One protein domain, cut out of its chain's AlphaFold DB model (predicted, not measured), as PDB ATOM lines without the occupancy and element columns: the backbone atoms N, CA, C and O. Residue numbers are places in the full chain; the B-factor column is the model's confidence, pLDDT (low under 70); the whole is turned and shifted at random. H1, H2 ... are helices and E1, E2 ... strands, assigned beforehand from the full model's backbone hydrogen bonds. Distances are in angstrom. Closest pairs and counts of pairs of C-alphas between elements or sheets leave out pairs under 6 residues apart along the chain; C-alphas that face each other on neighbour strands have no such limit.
ATOM      1  N   GLU A  16      16.432-115.351   9.239       77.88
ATOM      2  CA  GLU A  16      15.925-114.373  10.200       77.88
ATOM      3  C   GLU A  16      16.516-114.655  11.578       77.88
ATOM      4  O   GLU A  16      16.661-115.809  11.975       77.88
ATOM      5  N   ILE A  17      16.877-113.601  12.308       77.56
ATOM      6  CA  ILE A  17      17.316-113.729  13.699       77.56
ATOM      7  C   ILE A  17      16.088-113.561  14.594       77.56
ATOM      8  O   ILE A  17      15.421-112.529  14.538       77.56
ATOM      9  N   TYR A  18      15.809-114.552  15.436       75.38
ATOM     10  CA  TYR A  18      14.690-114.565  16.375       75.38
ATOM     11  C   TYR A  18      15.183-114.975  17.765       75.38
ATOM     12  O   TYR A  18      15.631-116.099  17.956       75.38
ATOM     13  N   HIS A  19      15.179-114.047  18.729       75.50
ATOM     14  CA  HIS A  19      15.684-114.270  20.098       75.50
ATOM     15  C   HIS A  19      17.080-114.927  20.172       75.50
ATOM     16  O   HIS A  19      17.354-115.762  21.029       75.50
ATOM     17  N   GLY A  20      17.980-114.544  19.260       76.81
ATOM     18  CA  GLY A  20      19.332-115.108  19.169       76.81
ATOM     19  C   GLY A  20      19.421-116.422  18.389       76.81
ATOM     20  O   GLY A  20      20.516-116.924  18.186       76.81
ATOM     21  N   TRP A  21      18.314-116.967  17.895       84.00
ATOM     22  CA  TRP A  21      18.308-118.103  16.980       84.00
ATOM     23  C   TRP A  21      18.332-117.623  15.534       84.00
ATOM     24  O   TRP A  21      17.671-116.642  15.201       84.00
ATOM     25  N   HIS A  22      19.046-118.330  14.664       87.12
ATOM     26  CA  HIS A  22      18.916-118.145  13.223       87.12
ATOM     27  C   HIS A  22      17.873-119.124  12.702       87.12
ATOM     28  O   HIS A  22      18.071-120.335  12.746       87.12
ATOM     29  N   VAL A  23      16.762-118.600  12.209       86.94
ATOM     30  CA  VAL A  23      15.704-119.376  11.574       86.94
ATOM     31  C   VAL A  23      15.888-119.298  10.069       86.94
ATOM     32  O   VAL A  23      15.938-118.216   9.488       86.94
ATOM     33  N   GLU A  24      15.985-120.456   9.438       89.50
ATOM     34  CA  GLU A  24      16.082-120.621   7.998       89.50
ATOM     35  C   GLU A  24      14.859-121.386   7.500       89.50
ATOM     36  O   GLU A  24      14.579-122.491   7.956       89.50
ATOM     37  N   LEU A  25      14.125-120.786   6.564       89.75
ATOM     38  CA  LEU A  25      12.999-121.428   5.893       89.75
ATOM     39  C   LEU A  25      13.467-121.977   4.549       89.75
ATOM     40  O   LEU A  25      14.018-121.239   3.727       89.75
ATOM     41  N   VAL A  26      13.225-123.263   4.322       89.50
ATOM     42  CA  VAL A  26      13.660-123.978   3.125       89.50
ATOM     43  C   VAL A  26      12.427-124.275   2.266       89.50
ATOM     44  O   VAL A  26      11.503-124.934   2.737       89.50
ATOM     45  N   PRO A  27      12.350-123.763   1.026       88.75
ATOM     46  CA  PRO A  27      11.254-124.094   0.126       88.75
ATOM     47  C   PRO A  27      11.375-125.545  -0.359       88.75
ATOM     48  O   PRO A  27      12.432-125.968  -0.819       88.75
ATOM     49  N   GLU A  28      10.262-126.269  -0.312       87.44
ATOM     50  CA  GLU A  28      10.110-127.666  -0.719       87.44
ATOM     51  C   GLU A  28       9.125-127.782  -1.893       87.44
ATOM     52  O   GLU A  28       8.412-126.835  -2.235       87.44
ATOM     53  N   ALA A  29       9.032-128.966  -2.505       88.31
ATOM     54  CA  ALA A  29       8.139-129.202  -3.646       88.31
ATOM     55  C   ALA A  29       6.653-128.909  -3.345       88.31
ATOM     56  O   ALA A  29       5.905-128.531  -4.245       88.31
ATOM     57  N   THR A  30       6.229-129.081  -2.092       90.25
ATOM     58  CA  THR A  30       4.830-128.957  -1.653       90.25
ATOM     59  C   THR A  30       4.621-127.899  -0.567       90.25
ATOM     60  O   THR A  30       3.529-127.815  -0.008       90.25
ATOM     61  N   GLY A  31       5.633-127.078  -0.261       91.56
ATOM     62  CA  GLY A  31       5.538-126.090   0.812       91.56
ATOM     63  C   GLY A  31       6.895-125.595   1.302       91.56
ATOM     64  O   GLY A  31       7.768-125.275   0.500       91.56
ATOM     65  N   TYR A  32       7.054-125.508   2.620       90.38
ATOM     66  CA  TYR A  32       8.242-124.988   3.290       90.38
ATOM     67  C   TYR A  32       8.581-125.841   4.514       90.38
ATOM     68  O   TYR A  32       7.701-126.171   5.305       90.38
ATOM     69  N   SER A  33       9.853-126.162   4.696       91.31
ATOM     70  CA  SER A  33      10.410-126.715   5.932       91.31
ATOM     71  C   SER A  33      11.236-125.638   6.648       91.31
ATOM     72  O   SER A  33      11.420-124.529   6.128       91.31
ATOM     73  N   PHE A  34      11.711-125.913   7.865       89.81
ATOM     74  CA  PHE A  34      12.555-124.969   8.595       89.81
ATOM     75  C   PHE A  34      13.733-125.635   9.303       89.81
ATOM     76  O   PHE A  34      13.695-126.804   9.698       89.81
ATOM     77  N   GLN A  35      14.775-124.836   9.505       91.06
ATOM     78  CA  GLN A  35      15.958-125.161  10.287       91.06
ATOM     79  C   GLN A  35      16.238-124.010  11.254       91.06
ATOM     80  O   GLN A  35      16.282-122.848  10.858       91.06
ATOM     81  N   CYS A  36      16.418-124.332  12.531       87.88
ATOM     82  CA  CYS A  36      16.786-123.386  13.574       87.88
ATOM     83  C   CYS A  36      18.220-123.667  14.026       87.88
ATOM     84  O   CYS A  36      18.568-124.776  14.452       87.88
ATOM     85  N   TRP A  37      19.041-122.630  13.975       86.56
ATOM     86  CA  TRP A  37      20.448-122.664  14.326       86.56
ATOM     87  C   TRP A  37      20.719-121.764  15.522       86.56
ATOM     88  O   TRP A  37      20.057-120.748  15.739       86.56
ATOM     89  N   LEU A  38      21.737-122.130  16.284       82.44
ATOM     90  CA  LEU A  38      22.286-121.288  17.339       82.44
ATOM     91  C   LEU A  38      23.191-120.204  16.739       82.44
ATOM     92  O   LEU A  38      23.676-120.393  15.624       82.44
ATOM     93  N   PRO A  39      23.535-119.140  17.493       74.00
ATOM     94  CA  PRO A  39      24.503-118.129  17.053       74.00
ATOM     95  C   PRO A  39      25.860-118.697  16.621       74.00
ATOM     96  O   PRO A  39      26.608-118.054  15.898       74.00
ATOM     97  N   SER A  40      26.207-119.894  17.099       77.88
ATOM     98  CA  SER A  40      27.448-120.590  16.759       77.88
ATOM     99  C   SER A  40      27.347-121.429  15.475       77.88
ATOM    100  O   SER A  40      28.124-122.370  15.328       77.88
ATOM    101  N   ASP A  41      26.330-121.200  14.638       69.44
ATOM    102  CA  ASP A  41      26.022-121.961  13.415       69.44
ATOM    103  C   ASP A  41      25.901-123.480  13.623       69.44
ATOM    104  O   ASP A  41      26.074-124.293  12.714       69.44
ATOM    105  N   ARG A  42      25.566-123.897  14.846       77.12
ATOM    106  CA  ARG A  42      25.243-125.293  15.137       77.12
ATOM    107  C   ARG A  42      23.757-125.502  14.908       77.12
ATOM    108  O   ARG A  42      22.945-124.801  15.517       77.12
ATOM    109  N   LEU A  43      23.420-126.469  14.051       75.19
ATOM    110  CA  LEU A  43      22.037-126.887  13.843       75.19
ATOM    111  C   LEU A  43      21.501-127.398  15.177       75.19
ATOM    112  O   LEU A  43      22.021-128.372  15.722       75.19
ATOM    113  N   ALA A  44      20.489-126.721  15.707       76.81
ATOM    114  CA  ALA A  44      19.879-127.103  16.970       76.81
ATOM    115  C   ALA A  44      18.534-127.788  16.752       76.81
ATOM    116  O   ALA A  44      18.220-128.738  17.466       76.81
ATOM    117  N   VAL A  45      17.769-127.361  15.743       80.31
ATOM    118  CA  VAL A  45      16.516-128.019  15.376       80.31
ATOM    119  C   VAL A  45      16.321-128.015  13.869       80.31
ATOM    120  O   VAL A  45      16.554-127.013  13.207       80.31
ATOM    121  N   SER A  46      15.823-129.122  13.336       80.88
ATOM    122  CA  SER A  46      15.269-129.198  11.987       80.88
ATOM    123  C   SER A  46      13.953-129.949  12.055       80.88
ATOM    124  O   SER A  46      13.897-130.993  12.713       80.88
ATOM    125  N   ASP A  47      12.936-129.461  11.359       79.75
ATOM    126  CA  ASP A  47      11.684-130.194  11.219       79.75
ATOM    127  C   ASP A  47      11.636-130.944   9.883       79.75
ATOM    128  O   ASP A  47      12.166-130.491   8.869       79.75
ATOM    129  N   ARG A  48      11.023-132.128   9.900       79.62
ATOM    130  CA  ARG A  48      10.736-132.933   8.706       79.62
ATOM    131  C   ARG A  48       9.341-132.649   8.152       79.62
ATOM    132  O   ARG A  48       9.013-133.138   7.073       79.62
ATOM    133  N   HIS A  49       8.514-131.906   8.883       87.00
ATOM    134  CA  HIS A  49       7.203-131.498   8.412       87.00
ATOM    135  C   HIS A  49       7.314-130.421   7.325       87.00
ATOM    136  O   HIS A  49       8.128-129.502   7.410       87.00
ATOM    137  N   THR A  50       6.478-130.540   6.292       90.81
ATOM    138  CA  THR A  50       6.359-129.532   5.235       90.81
ATOM    139  C   THR A  50       5.091-128.727   5.461       90.81
ATOM    140  O   THR A  50       3.984-129.253   5.376       90.81
ATOM    141  N   TYR A  51       5.259-127.440   5.730       91.00
ATOM    142  CA  TYR A  51       4.179-126.497   5.963       91.00
ATOM    143  C   TYR A  51       3.702-125.886   4.639       91.00
ATOM    144  O   TYR A  51       4.528-125.502   3.810       91.00
ATOM    145  N   PRO A  52       2.386-125.741   4.417       89.94
ATOM    146  CA  PRO A  52       1.850-125.307   3.126       89.94
ATOM    147  C   PRO A  52       2.154-123.838   2.794       89.94
ATOM    148  O   PRO A  52       2.109-123.449   1.627       89.94
ATOM    149  N   THR A  53       2.458-122.999   3.792       91.06
ATOM    150  CA  THR A  53       2.716-121.563   3.601       91.06
ATOM    151  C   THR A  53       3.991-121.120   4.311       91.06
ATOM    152  O   THR A  53       4.375-121.682   5.334       91.06
ATOM    153  N   LEU A  54       4.624-120.058   3.802       88.62
ATOM    154  CA  LEU A  54       5.794-119.447   4.444       88.62
ATOM    155  C   LEU A  54       5.475-119.003   5.883       88.62
ATOM    156  O   LEU A  54       6.285-119.174   6.785       88.62
ATOM    157  N   GLU A  55       4.285-118.438   6.094       90.62
ATOM    158  CA  GLU A  55       3.846-117.940   7.399       90.62
ATOM    159  C   GLU A  55       3.657-119.072   8.416       90.62
ATOM    160  O   GLU A  55       4.133-118.955   9.544       90.62
ATOM    161  N   SER A  56       3.051-120.193   8.007       90.94
ATOM    162  CA  SER A  56       2.913-121.367   8.881       90.94
ATOM    163  C   SER A  56       4.270-121.991   9.219       90.94
ATOM    164  O   SER A  56       4.504-122.322  10.380       90.94
ATOM    165  N   ALA A  57       5.200-122.051   8.258       89.75
ATOM    166  CA  ALA A  57       6.570-122.493   8.514       89.75
ATOM    167  C   ALA A  57       7.317-121.557   9.476       89.75
ATOM    168  O   ALA A  57       7.973-122.025  10.405       89.75
ATOM    169  N   ARG A  58       7.192-120.232   9.295       88.88
ATOM    170  CA  ARG A  58       7.808-119.231  10.183       88.88
ATOM    171  C   ARG A  58       7.274-119.357  11.605       88.88
ATOM    172  O   ARG A  58       8.063-119.400  12.546       88.88
ATOM    173  N   PHE A  59       5.955-119.435  11.756       88.88
ATOM    174  CA  PHE A  59       5.319-119.560  13.064       88.88
ATOM    175  C   PHE A  59       5.759-120.840  13.783       88.88
ATOM    176  O   PHE A  59       6.105-120.804  14.966       88.88
ATOM    177  N   ALA A  60       5.816-121.963  13.063       89.44
ATOM    178  CA  ALA A  60       6.299-123.223  13.614       89.44
ATOM    179  C   ALA A  60       7.774-123.147  14.036       89.44
ATOM    180  O   ALA A  60       8.122-123.575  15.138       89.44
ATOM    181  N   ALA A  61       8.625-122.541  13.208       88.88
ATOM    182  CA  ALA A  61      10.040-122.367  13.506       88.88
ATOM    183  C   ALA A  61      10.279-121.501  14.752       88.88
ATOM    184  O   ALA A  61      11.076-121.872  15.615       88.88
ATOM    185  N   GLN A  62       9.558-120.382  14.879       87.62
ATOM    186  CA  GLN A  62       9.614-119.493  16.046       87.62
ATOM    187  C   GLN A  62       9.132-120.202  17.310       87.62
ATOM    188  O   GLN A  62       9.859-120.246  18.299       87.62
ATOM    189  N   THR A  63       7.968-120.857  17.240       87.31
ATOM    190  CA  THR A  63       7.425-121.662  18.345       87.31
ATOM    191  C   THR A  63       8.440-122.704  18.807       87.31
ATOM    192  O   THR A  63       8.627-122.936  20.004       87.31
ATOM    193  N   ARG A  64       9.134-123.334  17.855       86.44
ATOM    194  CA  ARG A  64      10.136-124.342  18.165       86.44
ATOM    195  C   ARG A  64      11.404-123.753  18.781       86.44
ATOM    196  O   ARG A  64      11.942-124.350  19.713       86.44
ATOM    197  N   ALA A  65      11.868-122.610  18.282       85.75
ATOM    198  CA  ALA A  65      13.002-121.886  18.848       85.75
ATOM    199  C   ALA A  65      12.717-121.433  20.291       85.75
ATOM    200  O   ALA A  65      13.552-121.653  21.168       85.75
ATOM    201  N   ASP A  66      11.519-120.904  20.563       84.75
ATOM    202  CA  ASP A  66      11.085-120.513  21.911       84.75
ATOM    203  C   ASP A  66      11.073-121.709  22.866       84.75
ATOM    204  O   ASP A  66      11.595-121.638  23.981       84.75
ATOM    205  N   LEU A  67      10.538-122.847  22.415       81.69
ATOM    206  CA  LEU A  67      10.516-124.067  23.217       81.69
ATOM    207  C   LEU A  67      11.930-124.534  23.578       81.69
ATOM    208  O   LEU A  67      12.194-124.866  24.737       81.69
ATOM    209  N   GLU A  68      12.843-124.589  22.609       83.00
ATOM    210  CA  GLU A  68      14.218-125.006  22.887       83.00
ATOM    211  C   GLU A  68      14.963-123.996  23.761       83.00
ATOM    212  O   GLU A  68      15.711-124.408  24.649       83.00
ATOM    213  N   ALA A  69      14.704-122.696  23.605       81.25
ATOM    214  CA  ALA A  69      15.231-121.674  24.503       81.25
ATOM    215  C   ALA A  69      14.768-121.906  25.951       81.25
ATOM    216  O   ALA A  69      15.590-121.902  26.870       81.25
ATOM    217  N   VAL A  70      13.479-122.199  26.164       80.56
ATOM    218  CA  VAL A  70      12.939-122.545  27.489       80.56
ATOM    219  C   VAL A  70      13.580-123.825  28.024       80.56
ATOM    220  O   VAL A  70      14.012-123.860  29.175       80.56
ATOM    221  N   ARG A  71      13.706-124.873  27.203       78.12
ATOM    222  CA  ARG A  71      14.366-126.130  27.601       78.12
ATOM    223  C   ARG A  71      15.802-125.903  28.042       78.12
ATOM    224  O   ARG A  71      16.243-126.491  29.027       78.12
ATOM    225  N   TRP A  72      16.535-125.079  27.307       78.06
ATOM    226  CA  TRP A  72      17.913-124.735  27.619       78.06
ATOM    227  C   TRP A  72      18.019-123.926  28.901       78.06
ATOM    228  O   TRP A  72      18.817-124.287  29.764       78.06
ATOM    229  N   ALA A  73      17.181-122.902  29.061       79.12
ATOM    230  CA  ALA A  73      17.116-122.113  30.281       79.12
ATOM    231  C   ALA A  73      16.801-122.996  31.494       79.12
ATOM    232  O   ALA A  73      17.486-122.909  32.506       79.12
ATOM    233  N   LEU A  74      15.837-123.912  31.374       74.44
ATOM    234  CA  LEU A  74      15.484-124.850  32.440       74.44
ATOM    235  C   LEU A  74      16.621-125.817  32.769       74.44
ATOM    236  O   LEU A  74      16.939-125.991  33.941       74.44
ATOM    237  N   LYS A  75      17.273-126.415  31.762       74.50
ATOM    238  CA  LYS A  75      18.449-127.279  31.974       74.50
ATOM    239  C   LYS A  75      19.592-126.523  32.643       74.50
ATOM    240  O   LYS A  75      20.249-127.071  33.521       74.50
ATOM    241  N   HIS A  76      19.828-125.282  32.227       73.94
ATOM    242  CA  HIS A  76      20.886-124.448  32.780       73.94
ATOM    243  C   HIS A  76      20.577-124.032  34.220       73.94
ATOM    244  O   HIS A  76      21.424-124.198  35.092       73.94
ATOM    245  N   CYS A  77      19.345-123.588  34.488       71.62
ATOM    246  CA  CYS A  77      18.850-123.357  35.840       71.62
ATOM    247  C   CYS A  77      19.048-124.607  36.693       71.62
ATOM    248  O   CYS A  77      19.708-124.529  37.716       71.62
ATOM    249  N   TYR A  78      18.551-125.762  36.254       69.00
ATOM    250  CA  TYR A  78      18.679-127.018  36.985       69.00
ATOM    251  C   TYR A  78      20.144-127.373  37.295       69.00
ATOM    252  O   TYR A  78      20.470-127.697  38.434       69.00
ATOM    253  N   ALA A  79      21.052-127.239  36.323       70.00
ATOM    254  CA  ALA A  79      22.480-127.477  36.532       70.00
ATOM    255  C   ALA A  79      23.112-126.511  37.555       70.00
ATOM    256  O   ALA A  79      23.892-126.947  38.401       70.00
ATOM    257  N   ASN A  80      22.753-125.224  37.517       68.69
ATOM    258  CA  ASN A  80      23.233-124.232  38.484       68.69
ATOM    259  C   ASN A  80      22.595-124.424  39.869       68.69
ATOM    260  O   ASN A  80      23.236-124.187  40.886       68.69
ATOM    261  N   TYR A  81      21.346-124.885  39.923       67.19
ATOM    262  CA  TYR A  81      20.629-125.149  41.167       67.19
ATOM    263  C   TYR A  81      21.097-126.433  41.862       67.19
ATOM    264  O   TYR A  81      21.135-126.463  43.085       67.19
ATOM    265  N   ILE A  82      21.552-127.461  41.133       58.72
ATOM    266  CA  ILE A  82      22.269-128.596  41.750       58.72
ATOM    267  C   ILE A  82      23.516-128.111  42.504       58.72
ATOM    268  O   ILE A  82      23.870-128.668  43.539       58.72
ATOM    269  N   GLN A  83      24.175-127.057  42.014       61.84
ATOM    270  CA  GLN A  83      25.297-126.434  42.723       61.84
ATOM    271  C   GLN A  83      24.844-125.535  43.887       61.84
ATOM    272  O   GLN A  83      25.654-125.215  44.756       61.84
ATOM    273  N   GLY A  84      23.570-125.139  43.927       61.97
ATOM    274  CA  GLY A  84      22.992-124.247  44.924       61.97
ATOM    275  C   GLY A  84      21.902-124.922  45.749       61.97
ATOM    276  O   GLY A  84      20.737-124.663  45.498       61.97
ATOM    277  N   ASN A  85      22.290-125.759  46.722       66.75
ATOM    278  CA  ASN A  85      21.517-126.223  47.893       66.75
ATOM    279  C   ASN A  85      19.972-126.171  47.800       66.75
ATOM    280  O   ASN A  85      19.323-125.648  48.708       66.75
ATOM    281  N   LEU A  86      19.367-126.728  46.749       67.06
ATOM    282  CA  LEU A  86      17.920-126.923  46.733       67.06
ATOM    283  C   LEU A  86      17.539-127.944  47.799       67.06
ATOM    284  O   LEU A  86      18.201-128.975  47.959       67.06
ATOM    285  N   ASN A  87      16.438-127.684  48.497       76.25
ATOM    286  CA  ASN A  87      15.822-128.729  49.299       76.25
ATOM    287  C   ASN A  87      15.037-129.706  48.395       76.25
ATOM    288  O   ASN A  87      14.770-129.445  47.219       76.25
ATOM    289  N   SER A  88      14.677-130.864  48.950       73.81
ATOM    290  CA  SER A  88      14.029-131.953  48.206       73.81
ATOM    291  C   SER A  88      12.702-131.551  47.537       73.81
ATOM    292  O   SER A  88      12.354-132.098  46.486       73.81
ATOM    293  N   ASP A  89      11.962-130.600  48.114       79.00
ATOM    294  CA  ASP A  89      10.653-130.176  47.605       79.00
ATOM    295  C   ASP A  89      10.796-129.215  46.422       79.00
ATOM    296  O   ASP A  89      10.073-129.329  45.425       79.00
ATOM    297  N   GLU A  90      11.771-128.307  46.488       75.06
ATOM    298  CA  GLU A  90      12.105-127.411  45.380       75.06
ATOM    299  C   GLU A  90      12.611-128.207  44.174       75.06
ATOM    300  O   GLU A  90      12.201-127.948  43.040       75.06
ATOM    301  N   TYR A  91      13.434-129.229  44.428       72.50
ATOM    302  CA  TYR A  91      13.901-130.155  43.401       72.50
ATOM    303  C   TYR A  91      12.732-130.881  42.721       72.50
ATOM    304  O   TYR A  91      12.613-130.849  41.496       72.50
ATOM    305  N   SER A  92      11.833-131.481  43.507       74.31
ATOM    306  CA  SER A  92      10.694-132.249  42.981       74.31
ATOM    307  C   SER A  92       9.714-131.366  42.203       74.31
ATOM    308  O   SER A  92       9.184-131.764  41.164       74.31
ATOM    309  N   THR A  93       9.502-130.134  42.672       80.88
ATOM    310  CA  THR A  93       8.658-129.146  41.990       80.88
ATOM    311  C   THR A  93       9.264-128.737  40.651       80.88
ATOM    312  O   THR A  93       8.569-128.716  39.633       80.88
ATOM    313  N   LEU A  94      10.567-128.447  40.626       73.69
ATOM    314  CA  LEU A  94      11.276-128.078  39.406       73.69
ATOM    315  C   LEU A  94      11.292-129.233  38.396       73.69
ATOM    316  O   LEU A  94      10.996-129.017  37.220       73.69
ATOM    317  N   GLU A  95      11.572-130.456  38.845       73.38
ATOM    318  CA  GLU A  95      11.527-131.659  38.010       73.38
ATOM    319  C   GLU A  95      10.127-131.870  37.414       73.38
ATOM    320  O   GLU A  95       9.999-132.060  36.203       73.38
ATOM    321  N   GLY A  96       9.067-131.736  38.216       78.25
ATOM    322  CA  GLY A  96       7.683-131.835  37.750       78.25
ATOM    323  C   GLY A  96       7.317-130.788  36.694       78.25
ATOM    324  O   GLY A  96       6.679-131.117  35.691       78.25
ATOM    325  N   LEU A  97       7.759-129.538  36.866       76.88
ATOM    326  CA  LEU A  97       7.552-128.471  35.880       76.88
ATOM    327  C   LEU A  97       8.307-128.751  34.575       76.88
ATOM    328  O   LEU A  97       7.732-128.612  33.494       76.88
ATOM    329  N   ILE A  98       9.565-129.196  34.662       71.75
ATOM    330  CA  ILE A  98      10.373-129.567  33.494       71.75
ATOM    331  C   ILE A  98       9.709-130.729  32.752       71.75
ATOM    332  O   ILE A  98       9.454-130.630  31.551       71.75
ATOM    333  N   VAL A  99       9.375-131.812  33.456       74.31
ATOM    334  CA  VAL A  99       8.716-132.982  32.865       74.31
ATOM    335  C   VAL A  99       7.373-132.592  32.255       74.31
ATOM    336  O   VAL A  99       7.081-133.017  31.139       74.31
ATOM    337  N   GLY A 100       6.579-131.744  32.913       77.38
ATOM    338  CA  GLY A 100       5.295-131.259  32.401       77.38
ATOM    339  C   GLY A 100       5.419-130.477  31.091       77.38
ATOM    340  O   GLY A 100       4.671-130.730  30.143       77.38
ATOM    341  N   VAL A 101       6.400-129.574  30.997       72.50
ATOM    342  CA  VAL A 101       6.695-128.830  29.759       72.50
ATOM    343  C   VAL A 101       7.174-129.772  28.650       72.50
ATOM    344  O   VAL A 101       6.779-129.621  27.496       72.50
ATOM    345  N   LEU A 102       7.984-130.780  28.986       66.94
ATOM    346  CA  LEU A 102       8.494-131.754  28.017       66.94
ATOM    347  C   LEU A 102       7.431-132.763  27.545       66.94
ATOM    348  O   LEU A 102       7.478-133.201  26.399       66.94
ATOM    349  N   THR A 103       6.484-133.149  28.402       67.88
ATOM    350  CA  THR A 103       5.484-134.195  28.109       67.88
ATOM    351  C   THR A 103       4.235-133.678  27.413       67.88
ATOM    352  O   THR A 103       3.703-134.403  26.573       67.88
ATOM    353  N   ARG A 104       3.803-132.430  27.663       59.72
ATOM    354  CA  ARG A 104       2.705-131.800  26.897       59.72
ATOM    355  C   ARG A 104       2.950-131.827  25.384       59.72
ATOM    356  O   ARG A 104       2.000-131.883  24.615       59.72
ATOM    357  N   GLU A 105       4.210-131.884  24.965       55.84
ATOM    358  CA  GLU A 105       4.602-131.997  23.563       55.84
ATOM    359  C   GLU A 105       4.272-133.360  22.921       55.84
ATOM    360  O   GLU A 105       3.864-133.412  21.762       55.84
ATOM    361  N   LYS A 106       4.402-134.470  23.664       51.56
ATOM    362  CA  LYS A 106       4.106-135.813  23.127       51.56
ATOM    363  C   LYS A 106       2.626-135.968  22.793       51.56
ATOM    364  O   LYS A 106       2.282-136.599  21.800       51.56
ATOM    365  N   THR A 107       1.753-135.378  23.603       43.25
ATOM    366  CA  THR A 107       0.303-135.470  23.417       43.25
ATOM    367  C   THR A 107      -0.181-134.578  22.273       43.25
ATOM    368  O   THR A 107      -1.079-134.970  21.536       43.25
ATOM    369  N   SER A 108       0.451-133.418  22.061       45.34
ATOM    370  CA  SER A 108       0.159-132.546  20.916       45.34
ATOM    371  C   SER A 108       0.613-133.134  19.573       45.34
ATOM    372  O   SER A 108      -0.009-132.844  18.559       45.34
ATOM    373  N   GLN A 109       1.641-133.992  19.556       43.94
ATOM    374  CA  GLN A 109       2.062-134.727  18.352       43.94
ATOM    375  C   GLN A 109       1.184-135.957  18.042       43.94
ATOM    376  O   GLN A 109       1.168-136.412  16.905       43.94
ATOM    377  N   LEU A 110       0.432-136.486  19.017       40.41
ATOM    378  CA  LEU A 110      -0.458-137.650  18.846       40.41
ATOM    379  C   LEU A 110      -1.898-137.293  18.439       40.41
ATOM    380  O   LEU A 110      -2.647-138.179  18.044       40.41
ATOM    381  N   LEU A 111      -2.295-136.020  18.533       37.84
ATOM    382  CA  LEU A 111      -3.643-135.548  18.176       37.84
ATOM    383  C   LEU A 111      -3.724-134.894  16.783       37.84
ATOM    384  O   LEU A 111      -4.792-134.429  16.394       37.84
ATOM    385  N   VAL A 112      -2.617-134.868  16.033       39.91
ATOM    386  CA  VAL A 112      -2.540-134.357  14.648       39.91
ATOM    387  C   VAL A 112      -2.012-135.453  13.704       39.91
ATOM    388  O   VAL A 112      -1.171-135.202  12.843       39.91
TER     389      VAL A 112
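What this domain is: This is residues 16 to 112 of the 113 residues of an uncharacterized protein of Phormidesmis priestleyi ULC007 (UniProt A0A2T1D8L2). A small twisted sheet, E1 to E4, is covered on one face by residues 54 to 69 of the long helix H1, and its other face is bare. H1 runs on past the sheet, and H2 folds back beside it as a loose helical hairpin, with residues 106 to 112 sticking out. The printed part has 97 residues, with four named strands and then two named helices; the sheet's order is E1 E2 E3 E4, antiparallel throughout, and the class is mixed. The whole is loose, with a radius of gyration of the C-alphas of 16.3 A, and flat, spanning 53 by 34 by 16 A.

How they stand to each other: E1, residues 16 to 18, and E2, residues 21 to 28, form a hairpin, with N 16 and O 23 within hydrogen-bond range at 2.9 A. E3, residues 31 to 37, forms a hairpin with E2, with N 24 and O 35 at 2.8 A. E4, residues 43 to 46, forms a hairpin with E3, with N 36 and O 45 at 2.8 A. The four are a meander, each strand the antiparallel neighbour of the one before. H1, residues 54 to 82, is on this sheet at a height of 8.8 A, two layers, helix on one face; the closest C-alphas of H1 and E3 are those of Ala 57 and Tyr 32, 6.0 A. It lies over E2 and E3, slantwise at 35 degrees to E2 on the local plane. H2, residues 88 to 110, is not on the sheet. H1 and H2, a helical hairpin, only just touch, with 3 pairs of C-alphas within 8 A, through residues 71 to 78 and 94 to 98 alone; the closest C-alphas are those of Leu 74 and Ile 98, 7.0 A. They run opposite ways at a shallow tilt of 21 degrees. Every O i to N i+4 pair is within hydrogen-bond range in H1, and 16 of 19 in H2.

Where its parts are: E1 begins at C-alpha 16, (15.925, -114.373, 10.200). E2 is 21.7 A long and E3 20.4 A. H1 is 41.8 A long, from C-alpha 54 at (5.794, -119.447, 4.444). H2, 33.2 A long, ends at C-alpha 110, (-0.458, -137.650, 18.846).

The domain as a whole: The two C-alphas farthest apart, those of Ala 29 and Asn 87, are 53.5 A apart. The printed part has no cut and no long link. The mean pLDDT of the printed part is 77.1; residues 41, 78, 80 to 86 and 102 to 112 are under 70.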